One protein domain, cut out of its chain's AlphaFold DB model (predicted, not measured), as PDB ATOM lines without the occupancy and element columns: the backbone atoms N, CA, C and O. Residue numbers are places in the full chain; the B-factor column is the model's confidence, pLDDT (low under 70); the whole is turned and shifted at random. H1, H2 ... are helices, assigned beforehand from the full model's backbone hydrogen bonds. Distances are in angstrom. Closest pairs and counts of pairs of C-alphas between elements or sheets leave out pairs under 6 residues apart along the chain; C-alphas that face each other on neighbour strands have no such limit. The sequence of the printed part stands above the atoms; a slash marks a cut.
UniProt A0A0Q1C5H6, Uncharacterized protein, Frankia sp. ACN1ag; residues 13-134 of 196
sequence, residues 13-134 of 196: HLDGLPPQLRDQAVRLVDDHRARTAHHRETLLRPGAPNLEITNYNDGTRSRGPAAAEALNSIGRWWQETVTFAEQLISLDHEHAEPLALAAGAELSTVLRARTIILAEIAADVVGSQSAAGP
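Overview. This is residues 13 to 134 of the 196 residues of an uncharacterized protein of Frankia sp. ACN1ag (UniProt A0A0Q1C5H6). Two long helices, H3 and H4, lie side by side as a helical hairpin that runs most of the length of a rod, and a third row, H1 followed by the short H2, packs on H3. H1, H3 and H4 form an up-and-down bundle, each running against the one before it, although H1 is close to H4 without clearly touching it. The long link from H2 to H3 loops out past the first residue of H3 and makes one tip of the rod at Asp 58, while residues 127 to 134 fold back after H4. The printed part has 122 residues with four named helices in the order H1, H2, H3, H4, and no named strand; the class is all helix. It is loose, with a radius of gyration of the C-alphas of 18.2 A, and spans 62 by 26 by 21 A.

Arrangement. The longest helix, H4, residues 96 to 126, touches H3, residues 64 to 89, with 29 pairs of C-alphas within 8 A. The closest C-alphas of this hairpin are those of Ala 85 and Ala 103, 4.9 A apart, and the two run opposite ways at a shallow tilt of 9 degrees. H4 has a kink of 27 degrees near residue 103. H3 is the hub, touching the three other helices. With residues 80 to 88 alone it touches residues 25 to 32 of H1, residues 19 to 35; the closest C-alphas, of Ala 25 and Leu 88, are 6.4 A apart, at a shallow tilt of 13 degrees, opposite ways. With residues 70 to 77 alone H3 touches H2, residues 37 to 43, and these two also form a hairpin. Their closest C-alphas, of His 39 and Trp 77, are 7.0 A apart, at a steep tilt of 39 degrees. H4 is close to H1 but not clearly touching, with the C-alphas of Ala 25 and Leu 99 closest at 7.6 A. In H1, H2, H3 and H4 every O i to N i+4 pair is within hydrogen-bond range.

Along the chain. H4 measures 43.1 A from first to last C-alpha and ends with C-alpha 126 at (-35.171, 85.693, 68.926). H3 measures 36.8 A and begins with C-alpha 64 at (-40.748, 91.003, 57.507). H1 measures 24.3 A from C-alpha 19 at (-68.937, 54.688, 44.079), and H2 10.0 A.

Size, cuts and confidence. The two C-alphas farthest apart, of Pro 18 and Asp 58, are 63.2 A apart. The printed part has no cut. The link from H2 to H3, residues 44 to 63, is long, and within it residues 54 to 55 pair antiparallel with residues 61 to 62. The mean pLDDT of the printed part is 76.5, and residues 46 to 50, 58 to 64 and 119 to 134 are under 70.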
ATOM      1  N   HIS A  13     -59.151  57.214  52.827       80.31
ATOM      2  CA  HIS A  13     -60.363  57.485  53.596       80.31
ATOM      3  C   HIS A  13     -61.626  57.486  52.722       80.31
ATOM      4  O   HIS A  13     -62.727  57.318  53.246       80.31
ATOM      5  N   LEU A  14     -61.485  57.619  51.399       85.50
ATOM      6  CA  LEU A  14     -62.607  57.640  50.458       85.50
ATOM      7  C   LEU A  14     -62.985  56.248  49.926       85.50
ATOM      8  O   LEU A  14     -64.037  56.100  49.303       85.50
ATOM      9  N   ASP A  15     -62.175  55.214  50.174       84.50
ATOM     10  CA  ASP A  15     -62.379  53.872  49.605       84.50
ATOM     11  C   ASP A  15     -63.665  53.187  50.095       84.50
ATOM     12  O   ASP A  15     -64.242  52.371  49.374       84.50
ATOM     13  N   GLY A  16     -64.136  53.545  51.295       83.75
ATOM     14  CA  GLY A  16     -65.367  53.020  51.896       83.75
ATOM     15  C   GLY A  16     -66.661  53.692  51.420       83.75
ATOM     16  O   GLY A  16     -67.740  53.283  51.844       83.75
ATOM     17  N   LEU A  17     -66.576  54.720  50.568       88.88
ATOM     18  CA  LEU A  17     -67.743  55.468  50.098       88.88
ATOM     19  C   LEU A  17     -68.480  54.750  48.952       88.88
ATOM     20  O   LEU A  17     -67.851  54.070  48.132       88.88
ATOM     21  N   PRO A  18     -69.802  54.969  48.807       94.06
ATOM     22  CA  PRO A  18     -70.535  54.581  47.608       94.06
ATOM     23  C   PRO A  18     -69.841  55.111  46.340       94.06
ATOM     24  O   PRO A  18     -69.408  56.265  46.335       94.06
ATOM     25  N   PRO A  19     -69.768  54.337  45.236       92.12
ATOM     26  CA  PRO A  19     -68.937  54.688  44.079       92.12
ATOM     27  C   PRO A  19     -69.185  56.094  43.518       92.12
ATOM     28  O   PRO A  19     -68.242  56.822  43.231       92.12
ATOM     29  N   GLN A  20     -70.451  56.510  43.424       91.81
ATOM     30  CA  GLN A  20     -70.815  57.832  42.907       91.81
ATOM     31  C   GLN A  20     -70.341  58.970  43.823       91.81
ATOM     32  O   GLN A  20     -69.862  59.991  43.329       91.81
ATOM     33  N   LEU A  21     -70.447  58.783  45.143       91.88
ATOM     34  CA  LEU A  21     -70.006  59.749  46.149       91.88
ATOM     35  C   LEU A  21     -68.477  59.812  46.209       91.88
ATOM     36  O   LEU A  21     -67.904  60.898  46.236       91.88
ATOM     37  N   ARG A  22     -67.811  58.653  46.133       93.31
ATOM     38  CA  ARG A  22     -66.352  58.557  46.034       93.31
ATOM     39  C   ARG A  22     -65.823  59.327  44.829       93.31
ATOM     40  O   ARG A  22     -64.923  60.142  44.981       93.31
ATOM     41  N   ASP A  23     -66.400  59.118  43.648       92.88
ATOM     42  CA  ASP A  23     -65.951  59.790  42.424       92.88
ATOM     43  C   ASP A  23     -66.148  61.315  42.499       92.88
ATOM     44  O   ASP A  23     -65.357  62.075  41.944       92.88
ATOM     45  N   GLN A  24     -67.200  61.785  43.180       93.56
ATOM     46  CA  GLN A  24     -67.409  63.214  43.439       93.56
ATOM     47  C   GLN A  24     -66.385  63.774  44.433       93.56
ATOM     48  O   GLN A  24     -65.793  64.817  44.161       93.56
ATOM     49  N   ALA A  25     -66.145  63.069  45.539       91.19
ATOM     50  CA  ALA A  25     -65.169  63.455  46.552       91.19
ATOM     51  C   ALA A  25     -63.746  63.511  45.979       91.19
ATOM     52  O   ALA A  25     -63.054  64.508  46.166       91.19
ATOM     53  N   VAL A  26     -63.340  62.497  45.207       93.25
ATOM     54  CA  VAL A  26     -62.034  62.457  44.529       93.25
ATOM     55  C   VAL A  26     -61.874  63.651  43.592       93.25
ATOM     56  O   VAL A  26     -60.858  64.336  43.662       93.25
ATOM     57  N   ARG A  27     -62.893  63.973  42.780       93.56
ATOM     58  CA  ARG A  27     -62.849  65.162  41.913       93.56
ATOM     59  C   ARG A  27     -62.674  66.455  42.705       93.56
ATOM     60  O   ARG A  27     -61.839  67.270  42.336       93.56
ATOM     61  N   LEU A  28     -63.417  66.640  43.800       92.75
ATOM     62  CA  LEU A  28     -63.271  67.831  44.642       92.75
ATOM     63  C   LEU A  28     -61.875  67.933  45.267       92.75
ATOM     64  O   LEU A  28     -61.308  69.025  45.300       92.75
ATOM     65  N   VAL A  29     -61.322  66.814  45.746       91.56
ATOM     66  CA  VAL A  29     -59.965  66.752  46.309       91.56
ATOM     67  C   VAL A  29     -58.929  67.106  45.245       91.56
ATOM     68  O   VAL A  29     -58.077  67.959  45.487       91.56
ATOM     69  N   ASP A  30     -59.009  66.497  44.063       92.88
ATOM     70  CA  ASP A  30     -58.062  66.736  42.973       92.88
ATOM     71  C   ASP A  30     -58.142  68.182  42.462       92.88
ATOM     72  O   ASP A  30     -57.108  68.841  42.309       92.88
ATOM     73  N   ASP A  31     -59.350  68.722  42.292       94.38
ATOM     74  CA  ASP A  31     -59.561  70.116  41.899       94.38
ATOM     75  C   ASP A  31     -59.010  71.083  42.954       94.38
ATOM     76  O   ASP A  31     -58.327  72.058  42.620       94.38
ATOM     77  N   HIS A  32     -59.261  70.818  44.240       93.19
ATOM     78  CA  HIS A  32     -58.699  71.610  45.330       93.19
ATOM     79  C   HIS A  32     -57.168  71.555  45.315       93.19
ATOM     80  O   HIS A  32     -56.513  72.602  45.382       93.19
ATOM     81  N   ARG A  33     -56.584  70.358  45.179       92.75
ATOM     82  CA  ARG A  33     -55.131  70.158  45.102       92.75
ATOM     83  C   ARG A  33     -54.520  70.915  43.932       92.75
ATOM     84  O   ARG A  33     -53.500  71.572  44.132       92.75
ATOM     85  N   ALA A  34     -55.162  70.900  42.766       92.69
ATOM     86  CA  ALA A  34     -54.728  71.657  41.597       92.69
ATOM     87  C   ALA A  34     -54.758  73.174  41.849       92.69
ATOM     88  O   ALA A  34     -53.761  73.856  41.604       92.69
ATOM     89  N   ARG A  35     -55.851  73.712  42.414       92.44
ATOM     90  CA  ARG A  35     -55.966  75.151  42.732       92.44
ATOM     91  C   ARG A  35     -54.936  75.621  43.755       92.44
ATOM     92  O   ARG A  35     -54.474  76.757  43.696       92.44
ATOM     93  N   THR A  36     -54.555  74.746  44.679       92.56
ATOM     94  CA  THR A  36     -53.634  75.070  45.778       92.56
ATOM     95  C   THR A  36     -52.213  74.534  45.561       92.56
ATOM     96  O   THR A  36     -51.362  74.659  46.444       92.56
ATOM     97  N   ALA A  37     -51.915  73.991  44.373       91.06
ATOM     98  CA  ALA A  37     -50.611  73.429  44.018       91.06
ATOM     99  C   ALA A  37     -49.482  74.447  44.202       91.06
ATOM    100  O   ALA A  37     -48.492  74.159  44.871       91.06
ATOM    101  N   HIS A  38     -49.687  75.679  43.724       88.62
ATOM    102  CA  HIS A  38     -48.706  76.754  43.862       88.62
ATOM    103  C   HIS A  38     -48.346  77.041  45.330       88.62
ATOM    104  O   HIS A  38     -47.175  77.236  45.654       88.62
ATOM    105  N   HIS A  39     -49.321  77.021  46.245       88.25
ATOM    106  CA  HIS A  39     -49.062  77.216  47.674       88.25
ATOM    107  C   HIS A  39     -48.251  76.059  48.265       88.25
ATOM    108  O   HIS A  39     -47.282  76.295  48.982       88.25
ATOM    109  N   ARG A  40     -48.591  74.807  47.928       85.25
ATOM    110  CA  ARG A  40     -47.826  73.634  48.385       85.25
ATOM    111  C   ARG A  40     -46.386  73.671  47.871       85.25
ATOM    112  O   ARG A  40     -45.452  73.476  48.643       85.25
ATOM    113  N   GLU A  41     -46.196  73.985  46.596       83.94
ATOM    114  CA  GLU A  41     -44.873  74.065  45.972       83.94
ATOM    115  C   GLU A  41     -44.012  75.189  46.551       83.94
ATOM    116  O   GLU A  41     -42.810  75.012  46.734       83.94
ATOM    117  N   THR A  42     -44.600  76.346  46.857       81.75
ATOM    118  CA  THR A  42     -43.843  77.508  47.349       81.75
ATOM    119  C   THR A  42     -43.585  77.468  48.850       81.75
ATOM    120  O   THR A  42     -42.527  77.923  49.283       81.75
ATOM    121  N   LEU A  43     -44.513  76.914  49.639       79.50
ATOM    122  CA  LEU A  43     -44.483  76.988  51.104       79.50
ATOM    123  C   LEU A  43     -44.065  75.683  51.786       79.50
ATOM    124  O   LEU A  43     -43.535  75.737  52.890       79.50
ATOM    125  N   LEU A  44     -44.303  74.526  51.160       76.38
ATOM    126  CA  LEU A  44     -44.064  73.211  51.772       76.38
ATOM    127  C   LEU A  44     -42.975  72.382  51.091       76.38
ATOM    128  O   LEU A  44     -42.644  71.304  51.589       76.38
ATOM    129  N   ARG A  45     -42.405  72.837  49.967       70.88
ATOM    130  CA  ARG A  45     -41.284  72.114  49.356       70.88
ATOM    131  C   ARG A  45     -40.113  71.986  50.346       70.88
ATOM    132  O   ARG A  45     -39.932  72.844  51.210       70.88
ATOM    133  N   PRO A  46     -39.255  70.972  50.199       57.16
ATOM    134  CA  PRO A  46     -38.012  70.889  50.954       57.16
ATOM    135  C   PRO A  46     -37.210  72.200  50.953       57.16
ATOM    136  O   PRO A  46     -36.864  72.720  49.890       57.16
ATOM    137  N   GLY A  47     -36.921  72.737  52.142       54.44
ATOM    138  CA  GLY A  47     -36.202  74.007  52.303       54.44
ATOM    139  C   GLY A  47     -37.023  75.267  51.991       54.44
ATOM    140  O   GLY A  47     -36.444  76.346  51.884       54.44
ATOM    141  N   ALA A  48     -38.340  75.145  51.813       62.16
ATOM    142  CA  ALA A  48     -39.273  76.260  51.876       62.16
ATOM    143  C   ALA A  48     -39.852  76.428  53.291       62.16
ATOM    144  O   ALA A  48     -39.815  75.483  54.084       62.16
ATOM    145  N   PRO A  49     -40.420  77.609  53.584       64.06
ATOM    146  CA  PRO A  49     -40.441  78.816  52.756       64.06
ATOM    147  C   PRO A  49     -39.092  79.533  52.784       64.06
ATOM    148  O   PRO A  49     -38.525  79.780  53.842       64.06
ATOM    149  N   ASN A  50     -38.587  79.898  51.604       67.75
ATOM    150  CA  ASN A  50     -37.385  80.719  51.505       67.75
ATOM    151  C   ASN A  50     -37.786  82.189  51.642       67.75
ATOM    152  O   ASN A  50     -38.104  82.838  50.647       67.75
ATOM    153  N   LEU A  51     -37.846  82.682  52.878       73.06
ATOM    154  CA  LEU A  51     -38.178  84.077  53.148       73.06
ATOM    155  C   LEU A  51     -36.984  84.962  52.784       73.06
ATOM    156  O   LEU A  51     -35.936  84.911  53.433       73.06
ATOM    157  N   GLU A  52     -37.142  85.765  51.735       73.94
ATOM    158  CA  GLU A  52     -36.095  86.678  51.290       73.94
ATOM    159  C   GLU A  52     -35.799  87.744  52.351       73.94
ATOM    160  O   GLU A  52     -36.696  88.341  52.952       73.94
ATOM    161  N   ILE A  53     -34.508  87.986  52.578       74.56
ATOM    162  CA  ILE A  53     -34.042  89.040  53.474       74.56
ATOM    163  C   ILE A  53     -34.001  90.346  52.684       74.56
ATOM    164  O   ILE A  53     -33.212  90.497  51.750       74.56
ATOM    165  N   THR A  54     -34.813  91.313  53.098       72.19
ATOM    166  CA  THR A  54     -34.750  92.683  52.587       72.19
ATOM    167  C   THR A  54     -33.670  93.448  53.345       72.19
ATOM    168  O   THR A  54     -33.681  93.476  54.577       72.19
ATOM    169  N   ASN A  55     -32.732  94.059  52.617       73.75
ATOM    170  CA  ASN A  55     -31.745  94.978  53.185       73.75
ATOM    171  C   ASN A  55     -32.246  96.413  53.009       73.75
ATOM    172  O   ASN A  55     -32.581  96.814  51.893       73.75
ATOM    173  N   TYR A  56     -32.270  97.184  54.088       71.12
ATOM    174  CA  TYR A  56     -32.652  98.591  54.063       71.12
ATOM    175  C   TYR A  56     -31.415  99.497  54.009       71.12
ATOM    176  O   TYR A  56     -30.300  99.098  54.352       71.12
ATOM    177  N   ASN A  57     -31.613 100.744  53.571       72.75
ATOM    178  CA  ASN A  57     -30.538 101.731  53.390       72.75
ATOM    179  C   ASN A  57     -29.844 102.136  54.705       72.75
ATOM    180  O   ASN A  57     -28.757 102.705  54.669       72.75
ATOM    181  N   ASP A  58     -30.459 101.847  55.852       69.94
ATOM    182  CA  ASP A  58     -29.900 102.045  57.195       69.94
ATOM    183  C   ASP A  58     -29.021 100.865  57.664       69.94
ATOM    184  O   ASP A  58     -28.536 100.857  58.795       69.94
ATOM    185  N   GLY A  59     -28.801  99.867  56.799       67.56
ATOM    186  CA  GLY A  59     -28.021  98.667  57.094       67.56
ATOM    187  C   GLY A  59     -28.802  97.579  57.833       67.56
ATOM    188  O   GLY A  59     -28.245  96.509  58.091       67.56
ATOM    189  N   THR A  60     -30.079  97.809  58.153       65.94
ATOM    190  CA  THR A  60     -30.930  96.793  58.775       65.94
ATOM    191  C   THR A  60     -31.343  95.723  57.767       65.94
ATOM    192  O   THR A  60     -31.419  95.947  56.554       65.94
ATOM    193  N   ARG A  61     -31.585  94.513  58.279       65.50
ATOM    194  CA  ARG A  61     -32.002  93.346  57.501       65.50
ATOM    195  C   ARG A  61     -33.280  92.794  58.108       65.50
ATOM    196  O   ARG A  61     -33.335  92.623  59.320       65.50
ATOM    197  N   SER A  62     -34.293  92.519  57.293       66.44
ATOM    198  CA  SER A  62     -35.541  91.924  57.782       66.44
ATOM    199  C   SER A  62     -36.152  90.970  56.770       66.44
ATOM    200  O   SER A  62     -36.187  91.253  55.573       66.44
ATOM    201  N   ARG A  63     -36.711  89.867  57.270       68.00
ATOM    202  CA  ARG A  63     -37.603  88.980  56.510       68.00
ATOM    203  C   ARG A  63     -39.066  89.439  56.538       68.00
ATOM    204  O   ARG A  63     -39.913  88.788  55.936       68.00
ATOM    205  N   GLY A  64     -39.383  90.537  57.231       68.69
ATOM    206  CA  GLY A  64     -40.748  91.003  57.507       68.69
ATOM    207  C   GLY A  64     -41.667  91.113  56.281       68.69
ATOM    208  O   GLY A  64     -42.772  90.573  56.330       68.69
ATOM    209  N   PRO A  65     -41.239  91.742  55.170       73.06
ATOM    210  CA  PRO A  65     -42.052  91.817  53.954       73.06
ATOM    211  C   PRO A  65     -42.370  90.437  53.357       73.06
ATOM    212  O   PRO A  65     -43.540  90.113  53.153       73.06
ATOM    213  N   ALA A  66     -41.356  89.583  53.178       74.50
ATOM    214  CA  ALA A  66     -41.529  88.224  52.659       74.50
ATOM    215  C   ALA A  66     -42.389  87.355  53.595       74.50
ATOM    216  O   ALA A  66     -43.232  86.580  53.148       74.50
ATOM    217  N   ALA A  67     -42.224  87.515  54.910       72.19
ATOM    218  CA  ALA A  67     -43.040  86.859  55.924       72.19
ATOM    219  C   ALA A  67     -44.516  87.286  55.851       72.19
ATOM    220  O   ALA A  67     -45.406  86.438  55.921       72.19
ATOM    221  N   ALA A  68     -44.789  88.582  55.677       74.38
ATOM    222  CA  ALA A  68     -46.146  89.099  55.529       74.38
ATOM    223  C   ALA A  68     -46.812  88.575  54.248       74.38
ATOM    224  O   ALA A  68     -47.970  88.156  54.280       74.38
ATOM    225  N   GLU A  69     -46.086  88.537  53.131       82.69
ATOM    226  CA  GLU A  69     -46.565  87.945  51.878       82.69
ATOM    227  C   GLU A  69     -46.871  86.453  52.032       82.69
ATOM    228  O   GLU A  69     -47.939  85.991  51.620       82.69
ATOM    229  N   ALA A  70     -45.985  85.708  52.693       83.25
ATOM    230  CA  ALA A  70     -46.160  84.284  52.928       83.25
ATOM    231  C   ALA A  70     -47.352  83.991  53.862       83.25
ATOM    232  O   ALA A  70     -48.161  83.109  53.569       83.25
ATOM    233  N   LEU A  71     -47.538  84.773  54.932       81.81
ATOM    234  CA  LEU A  71     -48.710  84.678  55.814       81.81
ATOM    235  C   LEU A  71     -50.015  85.038  55.091       81.81
ATOM    236  O   LEU A  71     -51.024  84.358  55.277       81.81
ATOM    237  N   ASN A  72     -50.000  86.055  54.228       83.56
ATOM    238  CA  ASN A  72     -51.150  86.400  53.392       83.56
ATOM    239  C   ASN A  72     -51.477  85.286  52.385       83.56
ATOM    240  O   ASN A  72     -52.649  84.998  52.141       83.56
ATOM    241  N   SER A  73     -50.453  84.648  51.813       86.25
ATOM    242  CA  SER A  73     -50.592  83.489  50.924       86.25
ATOM    243  C   SER A  73     -51.232  82.304  51.656       86.25
ATOM    244  O   SER A  73     -52.215  81.743  51.171       86.25
ATOM    245  N   ILE A  74     -50.778  82.001  52.881       87.50
ATOM    246  CA  ILE A  74     -51.415  80.998  53.749       87.50
ATOM    247  C   ILE A  74     -52.863  81.369  54.059       87.50
ATOM    248  O   ILE A  74     -53.720  80.495  54.045       87.50
ATOM    249  N   GLY A  75     -53.159  82.638  54.349       81.06
ATOM    250  CA  GLY A  75     -54.522  83.076  54.654       81.06
ATOM    251  C   GLY A  75     -55.500  82.785  53.512       81.06
ATOM    252  O   GLY A  75     -56.604  82.298  53.753       81.06
ATOM    253  N   ARG A  76     -55.071  83.011  52.263       88.62
ATOM    254  CA  ARG A  76     -55.858  82.660  51.067       88.62
ATOM    255  C   ARG A  76     -56.012  81.150  50.919       88.62
ATOM    256  O   ARG A  76     -57.118  80.676  50.685       88.62
ATOM    257  N   TRP A  77     -54.929  80.402  51.114       91.56
ATOM    258  CA  TRP A  77     -54.973  78.945  51.062       91.56
ATOM    259  C   TRP A  77     -55.892  78.352  52.143       91.56
ATOM    260  O   TRP A  77     -56.673  77.446  51.863       91.56
ATOM    261  N   TRP A  78     -55.876  78.898  53.359       83.88
ATOM    262  CA  TRP A  78     -56.772  78.500  54.444       83.88
ATOM    263  C   TRP A  78     -58.241  78.699  54.068       83.88
ATOM    264  O   TRP A  78     -59.022  77.764  54.190       83.88
ATOM    265  N   GLN A  79     -58.604  79.876  53.556       84.06
ATOM    266  CA  GLN A  79     -59.973  80.173  53.109       84.06
ATOM    267  C   GLN A  79     -60.443  79.220  51.998       84.06
ATOM    268  O   GLN A  79     -61.542  78.670  52.077       84.06
ATOM    269  N   GLU A  80     -59.591  78.962  51.004       90.00
ATOM    270  CA  GLU A  80     -59.868  77.990  49.937       90.00
ATOM    271  C   GLU A  80     -60.077  76.575  50.502       90.00
ATOM    272  O   GLU A  80     -60.972  75.852  50.071       90.00
ATOM    273  N   THR A  81     -59.279  76.182  51.497       83.31
ATOM    274  CA  THR A  81     -59.343  74.843  52.104       83.31
ATOM    275  C   THR A  81     -60.557  74.674  53.014       83.31
ATOM    276  O   THR A  81     -61.154  73.604  53.026       83.31
ATOM    277  N   VAL A  82     -60.972  75.725  53.729       79.12
ATOM    278  CA  VAL A  82     -62.229  75.732  54.494       79.12
ATOM    279  C   VAL A  82     -63.423  75.614  53.552       79.12
ATOM    280  O   VAL A  82     -64.270  74.753  53.760       79.12
ATOM    281  N   THR A  83     -63.445  76.395  52.468       82.69
ATOM    282  CA  THR A  83     -64.506  76.316  51.449       82.69
ATOM    283  C   THR A  83     -64.586  74.913  50.840       82.69
ATOM    284  O   THR A  83     -65.668  74.351  50.691       82.69
ATOM    285  N   PHE A  84     -63.436  74.317  50.520       89.31
ATOM    286  CA  PHE A  84     -63.356  72.935  50.054       89.31
ATOM    287  C   PHE A  84     -63.885  71.938  51.098       89.31
ATOM    288  O   PHE A  84     -64.676  71.068  50.748       89.31
ATOM    289  N   ALA A  85     -63.494  72.071  52.368       79.31
ATOM    290  CA  ALA A  85     -63.952  71.191  53.440       79.31
ATOM    291  C   ALA A  85     -65.477  71.254  53.618       79.31
ATOM    292  O   ALA A  85     -66.127  70.218  53.739       79.31
ATOM    293  N   GLU A  86     -66.057  72.456  53.569       80.38
ATOM    294  CA  GLU A  86     -67.506  72.661  53.617       80.38
ATOM    295  C   GLU A  86     -68.210  72.000  52.429       80.38
ATOM    296  O   GLU A  86     -69.199  71.291  52.621       80.38
ATOM    297  N   GLN A  87     -67.687  72.172  51.210       82.56
ATOM    298  CA  GLN A  87     -68.223  71.523  50.008       82.56
ATOM    299  C   GLN A  87     -68.152  70.000  50.102       82.56
ATOM    300  O   GLN A  87     -69.115  69.321  49.749       82.56
ATOM    301  N   LEU A  88     -67.035  69.468  50.602       79.94
ATOM    302  CA  LEU A  88     -66.818  68.033  50.726       79.94
ATOM    303  C   LEU A  88     -67.779  67.409  51.744       79.94
ATOM    304  O   LEU A  88     -68.423  66.415  51.431       79.94
ATOM    305  N   ILE A  89     -67.934  68.017  52.923       81.69
ATOM    306  CA  ILE A  89     -68.861  67.549  53.971       81.69
ATOM    307  C   ILE A  89     -70.328  67.717  53.539       81.69
ATOM    308  O   ILE A  89     -71.191  66.940  53.943       81.69
ATOM    309  N   SER A  90     -70.621  68.708  52.694       83.25
ATOM    310  CA  SER A  90     -71.972  68.942  52.166       83.25
ATOM    311  C   SER A  90     -72.391  67.947  51.082       83.25
ATOM    312  O   SER A  90     -73.560  67.957  50.702       83.25
ATOM    313  N   LEU A  91     -71.477  67.108  50.573       83.81
ATOM    314  CA  LEU A  91     -71.835  66.079  49.594       83.81
ATOM    315  C   LEU A  91     -72.844  65.086  50.168       83.81
ATOM    316  O   LEU A  91     -73.813  64.748  49.492       83.81
ATOM    317  N   ASP A  92     -72.605  64.615  51.393       86.12
ATOM    318  CA  ASP A  92     -73.496  63.688  52.073       86.12
ATOM    319  C   ASP A  92     -73.253  63.672  53.590       86.12
ATOM    320  O   ASP A  92     -72.132  63.477  54.060       86.12
ATOM    321  N   HIS A  93     -74.324  63.859  54.361       79.62
ATOM    322  CA  HIS A  93     -74.239  63.915  55.821       79.62
ATOM    323  C   HIS A  93     -74.160  62.525  56.470       79.62
ATOM    324  O   HIS A  93     -73.625  62.401  57.570       79.62
ATOM    325  N   GLU A  94     -74.667  61.480  55.807       83.62
ATOM    326  CA  GLU A  94     -74.626  60.106  56.324       83.62
ATOM    327  C   GLU A  94     -73.201  59.534  56.276       83.62
ATOM    328  O   GLU A  94     -72.814  58.755  57.145       83.62
ATOM    329  N   HIS A  95     -72.386  59.990  55.320       81.38
ATOM    330  CA  HIS A  95     -70.973  59.635  55.168       81.38
ATOM    331  C   HIS A  95     -70.022  60.772  55.592       81.38
ATOM    332  O   HIS A  95     -68.893  60.862  55.105       81.38
ATOM    333  N   ALA A  96     -70.448  61.647  56.508       74.81
ATOM    334  CA  ALA A  96     -69.663  62.814  56.913       74.81
ATOM    335  C   ALA A  96     -68.299  62.458  57.532       74.81
ATOM    336  O   ALA A  96     -67.347  63.211  57.366       74.81
ATOM    337  N   GLU A  97     -68.172  61.321  58.221       80.31
ATOM    338  CA  GLU A  97     -66.925  60.904  58.881       80.31
ATOM    339  C   GLU A  97     -65.754  60.677  57.897       80.31
ATOM    340  O   GLU A  97     -64.736  61.365  58.028       80.31
ATOM    341  N   PRO A  98     -65.855  59.797  56.881       77.00
ATOM    342  CA  PRO A  98     -64.786  59.631  55.890       77.00
ATOM    343  C   PRO A  98     -64.504  60.912  55.085       77.00
ATOM    344  O   PRO A  98     -63.345  61.209  54.790       77.00
ATOM    345  N   LEU A  99     -65.530  61.715  54.783       75.69
ATOM    346  CA  LEU A  99     -65.370  63.008  54.105       75.69
ATOM    347  C   LEU A  99     -64.627  64.028  54.987       75.69
ATOM    348  O   LEU A  99     -63.757  64.756  54.505       75.69
ATOM    349  N   ALA A 100     -64.908  64.047  56.292       75.75
ATOM    350  CA  ALA A 100     -64.229  64.904  57.257       75.75
ATOM    351  C   ALA A 100     -62.753  64.526  57.439       75.75
ATOM    352  O   ALA A 100     -61.928  65.416  57.645       75.75
ATOM    353  N   LEU A 101     -62.391  63.243  57.326       77.94
ATOM    354  CA  LEU A 101     -60.989  62.807  57.365       77.94
ATOM    355  C   LEU A 101     -60.194  63.344  56.165       77.94
ATOM    356  O   LEU A 101     -59.120  63.920  56.358       77.94
ATOM    357  N   ALA A 102     -60.748  63.243  54.954       78.31
ATOM    358  CA  ALA A 102     -60.133  63.797  53.747       78.31
ATOM    359  C   ALA A 102     -60.006  65.334  53.815       78.31
ATOM    360  O   ALA A 102     -58.939  65.897  53.555       78.31
ATOM    361  N   ALA A 103     -61.057  66.033  54.263       75.31
ATOM    362  CA  ALA A 103     -61.002  67.475  54.518       75.31
ATOM    363  C   ALA A 103     -59.955  67.841  55.589       75.31
ATOM    364  O   ALA A 103     -59.203  68.810  55.447       75.31
ATOM    365  N   GLY A 104     -59.882  67.047  56.660       73.94
ATOM    366  CA  GLY A 104     -58.947  67.223  57.764       73.94
ATOM    367  C   GLY A 104     -57.487  67.090  57.338       73.94
ATOM    368  O   GLY A 104     -56.643  67.846  57.829       73.94
ATOM    369  N   ALA A 105     -57.175  66.192  56.400       81.00
ATOM    370  CA  ALA A 105     -55.831  66.052  55.841       81.00
ATOM    371  C   ALA A 105     -55.373  67.329  55.111       81.00
ATOM    372  O   ALA A 105     -54.250  67.808  55.317       81.00
ATOM    373  N   GLU A 106     -56.256  67.940  54.317       82.81
ATOM    374  CA  GLU A 106     -55.952  69.188  53.610       82.81
ATOM    375  C   GLU A 106     -55.833  70.373  54.582       82.81
ATOM    376  O   GLU A 106     -54.848  71.113  54.534       82.81
ATOM    377  N   LEU A 107     -56.749  70.509  55.550       78.69
ATOM    378  CA  LEU A 107     -56.666  71.548  56.591       78.69
ATOM    379  C   LEU A 107     -55.380  71.432  57.424       78.69
ATOM    380  O   LEU A 107     -54.718  72.437  57.701       78.69
ATOM    381  N   SER A 108     -54.984  70.207  57.776       76.31
ATOM    382  CA  SER A 108     -53.734  69.931  58.496       76.31
ATOM    383  C   SER A 108     -52.508  70.371  57.697       76.31
ATOM    384  O   SER A 108     -51.547  70.899  58.261       76.31
ATOM    385  N   THR A 109     -52.553  70.212  56.375       82.06
ATOM    386  CA  THR A 109     -51.479  70.632  55.469       82.06
ATOM    387  C   THR A 109     -51.295  72.154  55.486       82.06
ATOM    388  O   THR A 109     -50.165  72.637  55.597       82.06
ATOM    389  N   VAL A 110     -52.390  72.924  55.472       81.00
ATOM    390  CA  VAL A 110     -52.323  74.393  55.587       81.00
ATOM    391  C   VAL A 110     -51.802  74.829  56.955       81.00
ATOM    392  O   VAL A 110     -50.953  75.719  57.047       81.00
ATOM    393  N   LEU A 111     -52.279  74.193  58.031       77.44
ATOM    394  CA  LEU A 111     -51.820  74.489  59.391       77.44
ATOM    395  C   LEU A 111     -50.320  74.247  59.536       77.44
ATOM    396  O   LEU A 111     -49.613  75.080  60.102       77.44
ATOM    397  N   ARG A 112     -49.814  73.149  58.970       78.19
ATOM    398  CA  ARG A 112     -48.381  72.860  58.928       78.19
ATOM    399  C   ARG A 112     -47.602  73.969  58.223       78.19
ATOM    400  O   ARG A 112     -46.617  74.448  58.781       78.19
ATOM    401  N   ALA A 113     -48.048  74.414  57.047       77.12
ATOM    402  CA  ALA A 113     -47.399  75.509  56.322       77.12
ATOM    403  C   ALA A 113     -47.345  76.797  57.159       77.12
ATOM    404  O   ALA A 113     -46.310  77.463  57.230       77.12
ATOM    405  N   ARG A 114     -48.441  77.110  57.863       80.06
ATOM    406  CA  ARG A 114     -48.514  78.251  58.781       80.06
ATOM    407  C   ARG A 114     -47.496  78.166  59.908       80.06
ATOM    408  O   ARG A 114     -46.810  79.148  60.180       80.06
ATOM    409  N   THR A 115     -47.395  77.008  60.547       76.44
ATOM    410  CA  THR A 115     -46.475  76.793  61.667       76.44
ATOM    411  C   THR A 115     -45.021  76.955  61.242       76.44
ATOM    412  O   THR A 115     -44.259  77.598  61.959       76.44
ATOM    413  N   ILE A 116     -44.644  76.458  60.058       72.19
ATOM    414  CA  ILE A 116     -43.282  76.618  59.526       72.19
ATOM    415  C   ILE A 116     -42.945  78.106  59.350       72.19
ATOM    416  O   ILE A 116     -41.893  78.555  59.794       72.19
ATOM    417  N   ILE A 117     -43.855  78.896  58.771       71.06
ATOM    418  CA  ILE A 117     -43.626  80.334  58.552       71.06
ATOM    419  C   ILE A 117     -43.475  81.085  59.871       71.06
ATOM    420  O   ILE A 117     -42.570  81.903  60.019       71.06
ATOM    421  N   LEU A 118     -44.332  80.792  60.846       72.44
ATOM    422  CA  LEU A 118     -44.235  81.410  62.166       72.44
ATOM    423  C   LEU A 118     -42.938  81.022  62.889       72.44
ATOM    424  O   LEU A 118     -42.350  81.873  63.555       72.44
ATOM    425  N   ALA A 119     -42.467  79.782  62.731       68.62
ATOM    426  CA  ALA A 119     -41.194  79.334  63.290       68.62
ATOM    427  C   ALA A 119     -39.994  80.060  62.658       68.62
ATOM    428  O   ALA A 119     -39.119  80.520  63.386       68.62
ATOM    429  N   GLU A 120     -39.985  80.242  61.333       65.12
ATOM    430  CA  GLU A 120     -38.950  81.015  60.624       65.12
ATOM    431  C   GLU A 120     -38.912  82.486  61.069       65.12
ATOM    432  O   GLU A 120     -37.836  83.058  61.245       65.12
ATOM    433  N   ILE A 121     -40.077  83.104  61.297       63.47
ATOM    434  CA  ILE A 121     -40.167  84.480  61.816       63.47
ATOM    435  C   ILE A 121     -39.647  84.547  63.256       63.47
ATOM    436  O   ILE A 121     -38.872  85.439  63.596       63.47
ATOM    437  N   ALA A 122     -40.051  83.604  64.111       60.69
ATOM    438  CA  ALA A 122     -39.587  83.550  65.495       60.69
ATOM    439  C   ALA A 122     -38.064  83.353  65.580       60.69
ATOM    440  O   ALA A 122     -37.419  83.956  66.440       60.69
ATOM    441  N   ALA A 123     -37.485  82.570  64.664       56.66
ATOM    442  CA  ALA A 123     -36.043  82.375  64.562       56.66
ATOM    443  C   ALA A 123     -35.268  83.650  64.214       56.66
ATOM    444  O   ALA A 123     -34.183  83.869  64.755       56.66
ATOM    445  N   ASP A 124     -35.847  84.509  63.375       56.38
ATOM    446  CA  ASP A 124     -35.268  85.801  62.997       56.38
ATOM    447  C   ASP A 124     -35.308  86.807  64.165       56.38
ATOM    448  O   ASP A 124     -34.339  87.520  64.415       56.38
ATOM    449  N   VAL A 125     -36.403  86.828  64.936       55.81
ATOM    450  CA  VAL A 125     -36.614  87.797  66.032       55.81
ATOM    451  C   VAL A 125     -35.837  87.440  67.303       55.81
ATOM    452  O   VAL A 125     -35.317  88.325  67.979       55.81
ATOM    453  N   VAL A 126     -35.771  86.155  67.658       49.00
ATOM    454  CA  VAL A 126     -35.171  85.693  68.926       49.00
ATOM    455  C   VAL A 126     -33.678  85.352  68.761       49.00
ATOM    456  O   VAL A 126     -32.960  85.192  69.747       49.00
ATOM    457  N   GLY A 127     -33.186  85.311  67.519       39.88
ATOM    458  CA  GLY A 127     -31.838  84.880  67.165       39.88
ATOM    459  C   GLY A 127     -31.752  83.358  67.061       39.88
ATOM    460  O   GLY A 127     -32.240  82.627  67.923       39.88
ATOM    461  N   SER A 128     -31.084  82.866  66.016       40.19
ATOM    462  CA  SER A 128     -30.988  81.437  65.668       40.19
ATOM    463  C   SER A 128     -30.430  80.536  66.780       40.19
ATOM    464  O   SER A 128     -30.696  79.338  66.775       40.19
ATOM    465  N   GLN A 129     -29.690  81.096  67.744       38.34
ATOM    466  CA  GLN A 129     -29.137  80.365  68.894       38.34
ATOM    467  C   GLN A 129     -30.107  80.237  70.082       38.34
ATOM    468  O   GLN A 129     -29.948  79.330  70.895       38.34
ATOM    469  N   SER A 130     -31.117  81.107  70.172       35.81
ATOM    470  CA  SER A 130     -32.141  81.094  71.233       35.81
ATOM    471  C   SER A 130     -33.508  80.642  70.718       35.81
ATOM    472  O   SER A 130     -34.382  80.265  71.497       35.81
ATOM    473  N   ALA A 131     -33.696  80.632  69.400       34.25
ATOM    474  CA  ALA A 131     -34.868  80.095  68.738       34.25
ATOM    475  C   ALA A 131     -34.790  78.571  68.611       34.25
ATOM    476  O   ALA A 131     -34.809  78.000  67.522       34.25
ATOM    477  N   ALA A 132     -34.788  77.893  69.754       41.72
ATOM    478  CA  ALA A 132     -35.320  76.541  69.830       41.72
ATOM    479  C   ALA A 132     -36.853  76.625  69.712       41.72
ATOM    480  O   ALA A 132     -37.592  76.354  70.657       41.72
ATOM    481  N   GLY A 133     -37.343  77.065  68.549       39.28
ATOM    482  CA  GLY A 133     -38.711  76.762  68.159       39.28
ATOM    483  C   GLY A 133     -38.882  75.239  68.096       39.28
ATOM    484  O   GLY A 133     -37.878  74.528  67.989       39.28
ATOM    485  N   PRO A 134     -40.120  74.720  68.169       41.53
ATOM    486  CA  PRO A 134     -40.412  73.301  68.005       41.53
ATOM    487  C   PRO A 134     -39.644  72.689  66.825       41.53
ATOM    488  O   PRO A 134     -40.037  72.854  65.672       41.53
TER     489      PRO A 134